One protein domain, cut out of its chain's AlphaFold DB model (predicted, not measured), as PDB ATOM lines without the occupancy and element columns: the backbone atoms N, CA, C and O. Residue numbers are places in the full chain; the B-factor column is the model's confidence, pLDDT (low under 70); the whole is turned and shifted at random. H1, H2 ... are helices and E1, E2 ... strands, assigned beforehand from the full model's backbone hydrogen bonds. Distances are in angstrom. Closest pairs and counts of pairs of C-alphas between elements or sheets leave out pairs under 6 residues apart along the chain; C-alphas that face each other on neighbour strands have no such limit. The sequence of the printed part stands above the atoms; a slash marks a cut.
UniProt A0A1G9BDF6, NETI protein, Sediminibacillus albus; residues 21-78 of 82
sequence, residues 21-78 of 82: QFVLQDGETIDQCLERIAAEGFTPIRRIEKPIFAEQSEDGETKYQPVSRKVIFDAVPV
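AT A GLANCE: This is residues 21 to 78 of the 82 residues of the protein "NETI protein" of Sediminibacillus albus (UniProt A0A1G9BDF6). A long, twisted hairpin of two strands, E2 and E3, runs the length of the domain, and at the end where E2 begins and E3 ends, the single helix H1 packs over one face while the short strand E1 lies alongside E3. The rest of the hairpin reaches away from H1 as a two-stranded arm, closed by the turn at residues 59 and 60. The printed part has 58 residues with one named helix and three named strands, in the order E1, H1, E2, E3; the antiparallel sheet has the order E1, E3, E2, and the class is mixed, helices and strands. The whole is only just loose, close to extended, with a radius of gyration of the C-alphas of 15.4 A and spans of 51 by 19 by 12 A.

IN THESE COORDINATES: Find C-alpha 42 at (34.592, -21.991, -65.161); from there E2, residues 42 to 58, runs 43.5 A to C-alpha 58 at (35.827, -14.817, -22.244), and it bends by 78 degrees at residue 45. E3, residues 61 to 77, returns over 45.7 A to C-alpha 77 at (33.715, -18.739, -67.456), and it bends by 53 degrees at residue 68. E1 is residues 21 to 23, 6.6 A long, and H1 is residues 30 to 39, 14.3 A long.

HOW THE PARTS SIT: Look first at the hairpin of E2 and E3, antiparallel at 170 degrees, where N 48 and O 72 are 2.7 A apart and N 63 and O 56 are 3.0 A apart, both within hydrogen-bond range. E3 is the inner strand, and E1 and E2 are the edge strands. E1 is antiparallel to E3 at 129 degrees, with N 22 and O 73 within hydrogen-bond range at 2.8 A. H1 is on the sheet at a height of 9.0 A, over E3 and slantwise to the strands, at 39 degrees to E3 on the local plane; helix and sheet make two layers, a helix on one face of a sheet. Look at Ile 37 of H1: its C-alpha is 6.5 A from that of Thr 43 in E2 and 7.2 A from that of Phe 22 in E1, the closest C-alphas of each pair. E1, H1 and E2 form a split strand-helix-strand unit, two strands running the same way with E3 between them, and its crossover is right-handed. In H1 every O i to N i+4 pair is within hydrogen-bond range.

THE WHOLE: The two C-alphas farthest apart are those of Asp 59 and Val 78, at 52.0 A. The printed part, residues 21 to 78, has no cut. The links H1 to E2 and E2 to E3 are tight, with 2 residues each, and the link E1 to H1 is short, with 6 residues. The mean pLDDT of the printed part is 88.2, and no printed residue is under 70.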
ATOM      1  N   GLN A  21      33.093 -16.554 -57.768       90.44
ATOM      2  CA  GLN A  21      33.868 -16.951 -56.600       90.44
ATOM      3  C   GLN A  21      33.332 -18.256 -56.027       90.44
ATOM      4  O   GLN A  21      32.141 -18.377 -55.738       90.44
ATOM      5  N   PHE A  22      34.235 -19.199 -55.817       91.44
ATOM      6  CA  PHE A  22      33.970 -20.524 -55.293       91.44
ATOM      7  C   PHE A  22      34.623 -20.663 -53.934       91.44
ATOM      8  O   PHE A  22      35.782 -20.310 -53.749       91.44
ATOM      9  N   VAL A  23      33.862 -21.128 -52.956       91.12
ATOM     10  CA  VAL A  23      34.326 -21.272 -51.580       91.12
ATOM     11  C   VAL A  23      34.518 -22.749 -51.297       91.12
ATOM     12  O   VAL A  23      33.539 -23.493 -51.380       91.12
ATOM     13  N   LEU A  24      35.725 -23.122 -50.872       91.88
ATOM     14  CA  LEU A  24      35.996 -24.464 -50.365       91.88
ATOM     15  C   LEU A  24      35.111 -24.726 -49.144       91.88
ATOM     16  O   LEU A  24      35.114 -23.931 -48.198       91.88
ATOM     17  N   GLN A  25      34.309 -25.787 -49.200       88.56
ATOM     18  CA  GLN A  25      33.442 -26.175 -48.086       88.56
ATOM     19  C   GLN A  25      34.231 -26.927 -47.005       88.56
ATOM     20  O   GLN A  25      35.256 -27.546 -47.284       88.56
ATOM     21  N   ASP A  26      33.740 -26.885 -45.765       81.69
ATOM     22  CA  ASP A  26      34.284 -27.686 -44.667       81.69
ATOM     23  C   ASP A  26      34.101 -29.180 -44.980       81.69
ATOM     24  O   ASP A  26      32.977 -29.651 -45.153       81.69
ATOM     25  N   GLY A  27      35.215 -29.907 -45.102       85.56
ATOM     26  CA  GLY A  27      35.243 -31.319 -45.506       85.56
ATOM     27  C   GLY A  27      35.370 -31.568 -47.014       85.56
ATOM     28  O   GLY A  27      35.462 -32.723 -47.422       85.56
ATOM     29  N   GLU A  28      35.414 -30.521 -47.841       86.31
ATOM     30  CA  GLU A  28      35.717 -30.628 -49.273       86.31
ATOM     31  C   GLU A  28      37.235 -30.541 -49.493       86.31
ATOM     32  O   GLU A  28      37.935 -29.742 -48.860       86.31
ATOM     33  N   THR A  29      37.764 -31.361 -50.398       91.88
ATOM     34  CA  THR A  29      39.168 -31.256 -50.815       91.88
ATOM     35  C   THR A  29      39.345 -30.170 -51.874       91.88
ATOM     36  O   THR A  29      38.409 -29.794 -52.577       91.88
ATOM     37  N   ILE A  30      40.571 -29.657 -52.017       90.19
ATOM     38  CA  ILE A  30      40.882 -28.673 -53.066       90.19
ATOM     39  C   ILE A  30      40.508 -29.227 -54.446       90.19
ATOM     40  O   ILE A  30      39.951 -28.490 -55.251       90.19
ATOM     41  N   ASP A  31      40.766 -30.510 -54.681       92.06
ATOM     42  CA  ASP A  31      40.500 -31.183 -55.951       92.06
ATOM     43  C   ASP A  31      39.004 -31.186 -56.296       92.06
ATOM     44  O   ASP A  31      38.606 -30.625 -57.312       92.06
ATOM     45  N   GLN A  32      38.155 -31.634 -55.364       93.69
ATOM     46  CA  GLN A  32      36.693 -31.600 -55.517       93.69
ATOM     47  C   GLN A  32      36.156 -30.185 -55.773       93.69
ATOM     48  O   GLN A  32      35.200 -29.986 -56.526       93.69
ATOM     49  N   CYS A  33      36.771 -29.175 -55.152       91.81
ATOM     50  CA  CYS A  33      36.418 -27.783 -55.395       91.81
ATOM     51  C   CYS A  33      36.739 -27.367 -56.840       91.81
ATOM     52  O   CYS A  33      35.919 -26.720 -57.490       91.81
ATOM     53  N   LEU A  34      37.907 -27.760 -57.362       91.56
ATOM     54  CA  LEU A  34      38.314 -27.502 -58.747       91.56
ATOM     55  C   LEU A  34      37.420 -28.244 -59.747       91.56
ATOM     56  O   LEU A  34      37.010 -27.643 -60.739       91.56
ATOM     57  N   GLU A  35      37.052 -29.495 -59.462       93.81
ATOM     58  CA  GLU A  35      36.116 -30.269 -60.285       93.81
ATOM     59  C   GLU A  35      34.759 -29.569 -60.405       93.81
ATOM     60  O   GLU A  35      34.218 -29.453 -61.501       93.81
ATOM     61  N   ARG A  36      34.227 -29.021 -59.304       92.38
ATOM     62  CA  ARG A  36      32.976 -28.242 -59.328       92.38
ATOM     63  C   ARG A  36      33.090 -26.976 -60.171       92.38
ATOM     64  O   ARG A  36      32.144 -26.628 -60.872       92.38
ATOM     65  N   ILE A  37      34.227 -26.283 -60.091       91.19
ATOM     66  CA  ILE A  37      34.494 -25.080 -60.891       91.19
ATOM     67  C   ILE A  37      34.483 -25.436 -62.383       91.19
ATOM     68  O   ILE A  37      33.799 -24.772 -63.163       91.19
ATOM     69  N   ALA A  38      35.167 -26.521 -62.754       90.81
ATOM     70  CA  ALA A  38      35.217 -27.017 -64.125       90.81
ATOM     71  C   ALA A  38      33.850 -27.520 -64.619       90.81
ATOM     72  O   ALA A  38      33.439 -27.182 -65.727       90.81
ATOM     73  N   ALA A  39      33.110 -28.260 -63.787       91.00
ATOM     74  CA  ALA A  39      31.776 -28.769 -64.106       91.00
ATOM     75  C   ALA A  39      30.746 -27.649 -64.329       91.00
ATOM     76  O   ALA A  39      29.822 -27.806 -65.123       91.00
ATOM     77  N   GLU A  40      30.905 -26.500 -63.665       86.88
ATOM     78  CA  GLU A  40      30.095 -25.307 -63.933       86.88
ATOM     79  C   GLU A  40      30.547 -24.525 -65.187       86.88
ATOM     80  O   GLU A  40      29.923 -23.518 -65.526       86.88
ATOM     81  N   GLY A  41      31.613 -24.956 -65.871       90.12
ATOM     82  CA  GLY A  41      32.158 -24.291 -67.059       90.12
ATOM     83  C   GLY A  41      33.027 -23.072 -66.740       90.12
ATOM     84  O   GLY A  41      33.091 -22.128 -67.530       90.12
ATOM     85  N   PHE A  42      33.673 -23.051 -65.572       90.81
ATOM     86  CA  PHE A  42      34.592 -21.991 -65.161       90.81
ATOM     87  C   PHE A  42      36.025 -22.523 -65.030       90.81
ATOM     88  O   PHE A  42      36.251 -23.691 -64.731       90.81
ATOM     89  N   THR A  43      37.006 -21.638 -65.193       90.44
ATOM     90  CA  THR A  43      38.428 -21.912 -64.958       90.44
ATOM     91  C   THR A  43      38.924 -21.065 -63.789       90.44
ATOM     92  O   THR A  43      38.790 -19.834 -63.837       90.44
ATOM     93  N   PRO A  44      39.503 -21.670 -62.735       92.56
ATOM     94  CA  PRO A  44      40.052 -20.934 -61.604       92.56
ATOM     95  C   PRO A  44      41.285 -20.140 -62.043       92.56
ATOM     96  O   PRO A  44      42.241 -20.689 -62.578       92.56
ATOM     97  N   ILE A  45      41.273 -18.833 -61.791       91.25
ATOM     98  CA  ILE A  45      42.367 -17.914 -62.138       91.25
ATOM     99  C   ILE A  45      43.144 -17.432 -60.911       91.25
ATOM    100  O   ILE A  45      44.253 -16.919 -61.046       91.25
ATOM    101  N   ARG A  46      42.566 -17.535 -59.704       90.88
ATOM    102  CA  ARG A  46      43.196 -17.041 -58.472       90.88
ATOM    103  C   ARG A  46      42.673 -17.761 -57.232       90.88
ATOM    104  O   ARG A  46      41.467 -17.894 -57.068       90.88
ATOM    105  N   ARG A  47      43.573 -18.123 -56.311       93.88
ATOM    106  CA  ARG A  47      43.252 -18.593 -54.952       93.88
ATOM    107  C   ARG A  47      43.452 -17.465 -53.939       93.88
ATOM    108  O   ARG A  47      44.442 -16.740 -53.992       93.88
ATOM    109  N   ILE A  48      42.506 -17.314 -53.021       92.50
ATOM    110  CA  ILE A  48      42.484 -16.295 -51.972       92.50
ATOM    111  C   ILE A  48      42.172 -16.991 -50.649       92.50
ATOM    112  O   ILE A  48      41.112 -17.590 -50.497       92.50
ATOM    113  N   GLU A  49      43.061 -16.873 -49.670       92.62
ATOM    114  CA  GLU A  49      42.835 -17.391 -48.319       92.62
ATOM    115  C   GLU A  49      42.533 -16.232 -47.375       92.62
ATOM    116  O   GLU A  49      43.332 -15.307 -47.237       92.62
ATOM    117  N   LYS A  50      41.355 -16.255 -46.750       90.25
ATOM    118  CA  LYS A  50      40.926 -15.227 -45.798       90.25
ATOM    119  C   LYS A  50      40.795 -15.833 -44.402       90.25
ATOM    120  O   LYS A  50      40.060 -16.811 -44.269       90.25
ATOM    121  N   PRO A  51      41.438 -15.275 -43.364       91.06
ATOM    122  CA  PRO A  51      41.193 -15.712 -41.995       91.06
ATOM    123  C   PRO A  51      39.732 -15.448 -41.603       91.06
ATOM    124  O   PRO A  51      39.150 -14.419 -41.956       91.06
ATOM    125  N   ILE A  52      39.137 -16.397 -40.888       87.12
ATOM    126  CA  ILE A  52      37.844 -16.276 -40.226       87.12
ATOM    127  C   ILE A  52      38.124 -16.011 -38.750       87.12
ATOM    128  O   ILE A  52      38.729 -16.833 -38.059       87.12
ATOM    129  N   PHE A  53      37.659 -14.858 -38.282       89.75
ATOM    130  CA  PHE A  53      37.677 -14.490 -36.874       89.75
ATOM    131  C   PHE A  53      36.329 -14.844 -36.256       89.75
ATOM    132  O   PHE A  53      35.289 -14.553 -36.854       89.75
ATOM    133  N   ALA A  54      36.346 -15.458 -35.078       83.56
ATOM    134  CA  ALA A  54      35.146 -15.667 -34.284       83.56
ATOM    135  C   ALA A  54      35.155 -14.750 -33.067       83.56
ATOM    136  O   ALA A  54      36.200 -14.443 -32.492       83.56
ATOM    137  N   GLU A  55      33.952 -14.330 -32.694       85.38
ATOM    138  CA  GLU A  55      33.699 -13.658 -31.432       85.38
ATOM    139  C   GLU A  55      33.728 -14.716 -30.320       85.38
ATOM    140  O   GLU A  55      32.965 -15.684 -30.364       85.38
ATOM    141  N   GLN A  56      34.646 -14.575 -29.367       79.88
ATOM    142  CA  GLN A  56      34.697 -15.391 -28.157       79.88
ATOM    143  C   GLN A  56      34.447 -14.476 -26.962       79.88
ATOM    144  O   GLN A  56      35.132 -13.466 -26.787       79.88
ATOM    145  N   SER A  57      33.431 -14.813 -26.173       76.19
ATOM    146  CA  SER A  57      33.164 -14.156 -24.898       76.19
ATOM    147  C   SER A  57      33.935 -14.902 -23.820       76.19
ATOM    148  O   SER A  57      33.551 -16.005 -23.440       76.19
ATOM    149  N   GLU A  58      35.025 -14.308 -23.355       72.56
ATOM    150  CA  GLU A  58      35.827 -14.817 -22.244       72.56
ATOM    151  C   GLU A  58      35.830 -13.725 -21.171       72.56
ATOM    152  O   GLU A  58      36.148 -12.575 -21.468       72.56
ATOM    153  N   ASP A  59      35.376 -14.058 -19.960       72.06
ATOM    154  CA  ASP A  59      35.333 -13.139 -18.809       72.06
ATOM    155  C   ASP A  59      34.604 -11.796 -19.038       72.06
ATOM    156  O   ASP A  59      34.964 -10.752 -18.504       72.06
ATOM    157  N   GLY A  60      33.527 -11.804 -19.830       80.12
ATOM    158  CA  GLY A  60      32.713 -10.605 -20.074       80.12
ATOM    159  C   GLY A  60      33.298  -9.630 -21.103       80.12
ATOM    160  O   GLY A  60      32.636  -8.647 -21.437       80.12
ATOM    161  N   GLU A  61      34.470  -9.932 -21.669       75.44
ATOM    162  CA  GLU A  61      35.053  -9.204 -22.793       75.44
ATOM    163  C   GLU A  61      34.880  -9.962 -24.113       75.44
ATOM    164  O   GLU A  61      35.052 -11.179 -24.224       75.44
ATOM    165  N   THR A  62      34.537  -9.208 -25.154       79.56
ATOM    166  CA  THR A  62      34.377  -9.717 -26.512       79.56
ATOM    167  C   THR A  62      35.727  -9.705 -27.228       79.56
ATOM    168  O   THR A  62      36.146  -8.669 -27.746       79.56
ATOM    169  N   LYS A  63      36.414 -10.852 -27.289       81.88
ATOM    170  CA  LYS A  63      37.690 -10.994 -28.008       81.88
ATOM    171  C   LYS A  63      37.456 -11.562 -29.411       81.88
ATOM    172  O   LYS A  63      36.744 -12.549 -29.586       81.88
ATOM    173  N   TYR A  64      38.091 -10.961 -30.417       85.69
ATOM    174  CA  TYR A  64      38.095 -11.466 -31.793       85.69
ATOM    175  C   TYR A  64      39.350 -12.300 -32.021       85.69
ATOM    176  O   TYR A  64      40.443 -11.752 -32.153       85.69
ATOM    177  N   GLN A  65      39.197 -13.622 -32.068       82.56
ATOM    178  CA  GLN A  65      40.317 -14.540 -32.275       82.56
ATOM    179  C   GLN A  65      40.216 -15.212 -33.651       82.56
ATOM    180  O   GLN A  65      39.113 -15.561 -34.088       82.56
ATOM    181  N   PRO A  66      41.339 -15.376 -34.374       89.19
ATOM    182  CA  PRO A  66      41.361 -16.123 -35.624       89.19
ATOM    183  C   PRO A  66      41.142 -17.610 -35.323       89.19
ATOM    184  O   PRO A  66      41.990 -18.245 -34.706       89.19
ATOM    185  N   VAL A  67      40.011 -18.165 -35.759       87.12
ATOM    186  CA  VAL A  67      39.654 -19.570 -35.481       87.12
ATOM    187  C   VAL A  67      39.855 -20.486 -36.678       87.12
ATOM    188  O   VAL A  67      40.035 -21.690 -36.524       87.12
ATOM    189  N   SER A  68      39.781 -19.955 -37.897       87.75
ATOM    190  CA  SER A  68      39.829 -20.766 -39.117       87.75
ATOM    191  C   SER A  68      40.269 -19.930 -40.313       87.75
ATOM    192  O   SER A  68      40.439 -18.716 -40.213       87.75
ATOM    193  N   ARG A  69      40.430 -20.568 -41.473       89.81
ATOM    194  CA  ARG A  69      40.664 -19.889 -42.752       89.81
ATOM    195  C   ARG A  69      39.650 -20.342 -43.789       89.81
ATOM    196  O   ARG A  69      39.269 -21.502 -43.834       89.81
ATOM    197  N   LYS A  70      39.252 -19.415 -44.649       90.44
ATOM    198  CA  LYS A  70      38.386 -19.646 -45.797       90.44
ATOM    199  C   LYS A  70      39.215 -19.614 -47.066       90.44
ATOM    200  O   LYS A  70      39.854 -18.599 -47.337       90.44
ATOM    201  N   VAL A  71      39.162 -20.680 -47.856       92.69
ATOM    202  CA  VAL A  71      39.783 -20.714 -49.186       92.69
ATOM    203  C   VAL A  71      38.730 -20.342 -50.227       92.69
ATOM    204  O   VAL A  71      37.640 -20.912 -50.256       92.69
ATOM    205  N   ILE A  72      39.035 -19.340 -51.045       92.31
ATOM    206  CA  ILE A  72      38.161 -18.804 -52.086       92.31
ATOM    207  C   ILE A  72      38.913 -18.859 -53.413       92.31
ATOM    208  O   ILE A  72      40.027 -18.353 -53.511       92.31
ATOM    209  N   PHE A  73      38.301 -19.436 -54.435       93.38
ATOM    210  CA  PHE A  73      38.805 -19.454 -55.798       93.38
ATOM    211  C   PHE A  73      38.005 -18.474 -56.650       93.38
ATOM    212  O   PHE A  73      36.787 -18.579 -56.752       93.38
ATOM    213  N   ASP A  74      38.683 -17.508 -57.254       91.50
ATOM    214  CA  ASP A  74      38.125 -16.676 -58.314       91.50
ATOM    215  C   ASP A  74      38.286 -17.423 -59.637       91.50
ATOM    216  O   ASP A  74      39.398 -17.819 -59.993       91.50
ATOM    217  N   ALA A  75      37.189 -17.602 -60.363       91.50
ATOM    218  CA  ALA A  75      37.157 -18.314 -61.629       91.50
ATOM    219  C   ALA A  75      36.438 -17.499 -62.707       91.50
ATOM    220  O   ALA A  75      35.532 -16.721 -62.414       91.50
ATOM    221  N   VAL A  76      36.846 -17.666 -63.959       90.25
ATOM    222  CA  VAL A  76      36.234 -17.023 -65.134       90.25
ATOM    223  C   VAL A  76      35.495 -18.074 -65.949       90.25
ATOM    224  O   VAL A  76      35.973 -19.201 -65.987       90.25
ATOM    225  N   PRO A  77      34.346 -17.777 -66.577       89.88
ATOM    226  CA  PRO A  77      33.715 -18.739 -67.456       89.88
ATOM    227  C   PRO A  77      34.660 -19.003 -68.616       89.88
ATOM    228  O   PRO A  77      35.295 -18.079 -69.140       89.88
ATOM    229  N   VAL A  78      34.718 -20.261 -69.013       85.88
ATOM    230  CA  VAL A  78      35.320 -20.658 -70.273       85.88
ATOM    231  C   VAL A  78      34.395 -20.098 -71.347       85.88
ATOM    232  O   VAL A  78      33.344 -20.660 -71.638       85.88
TER     233      VAL A  78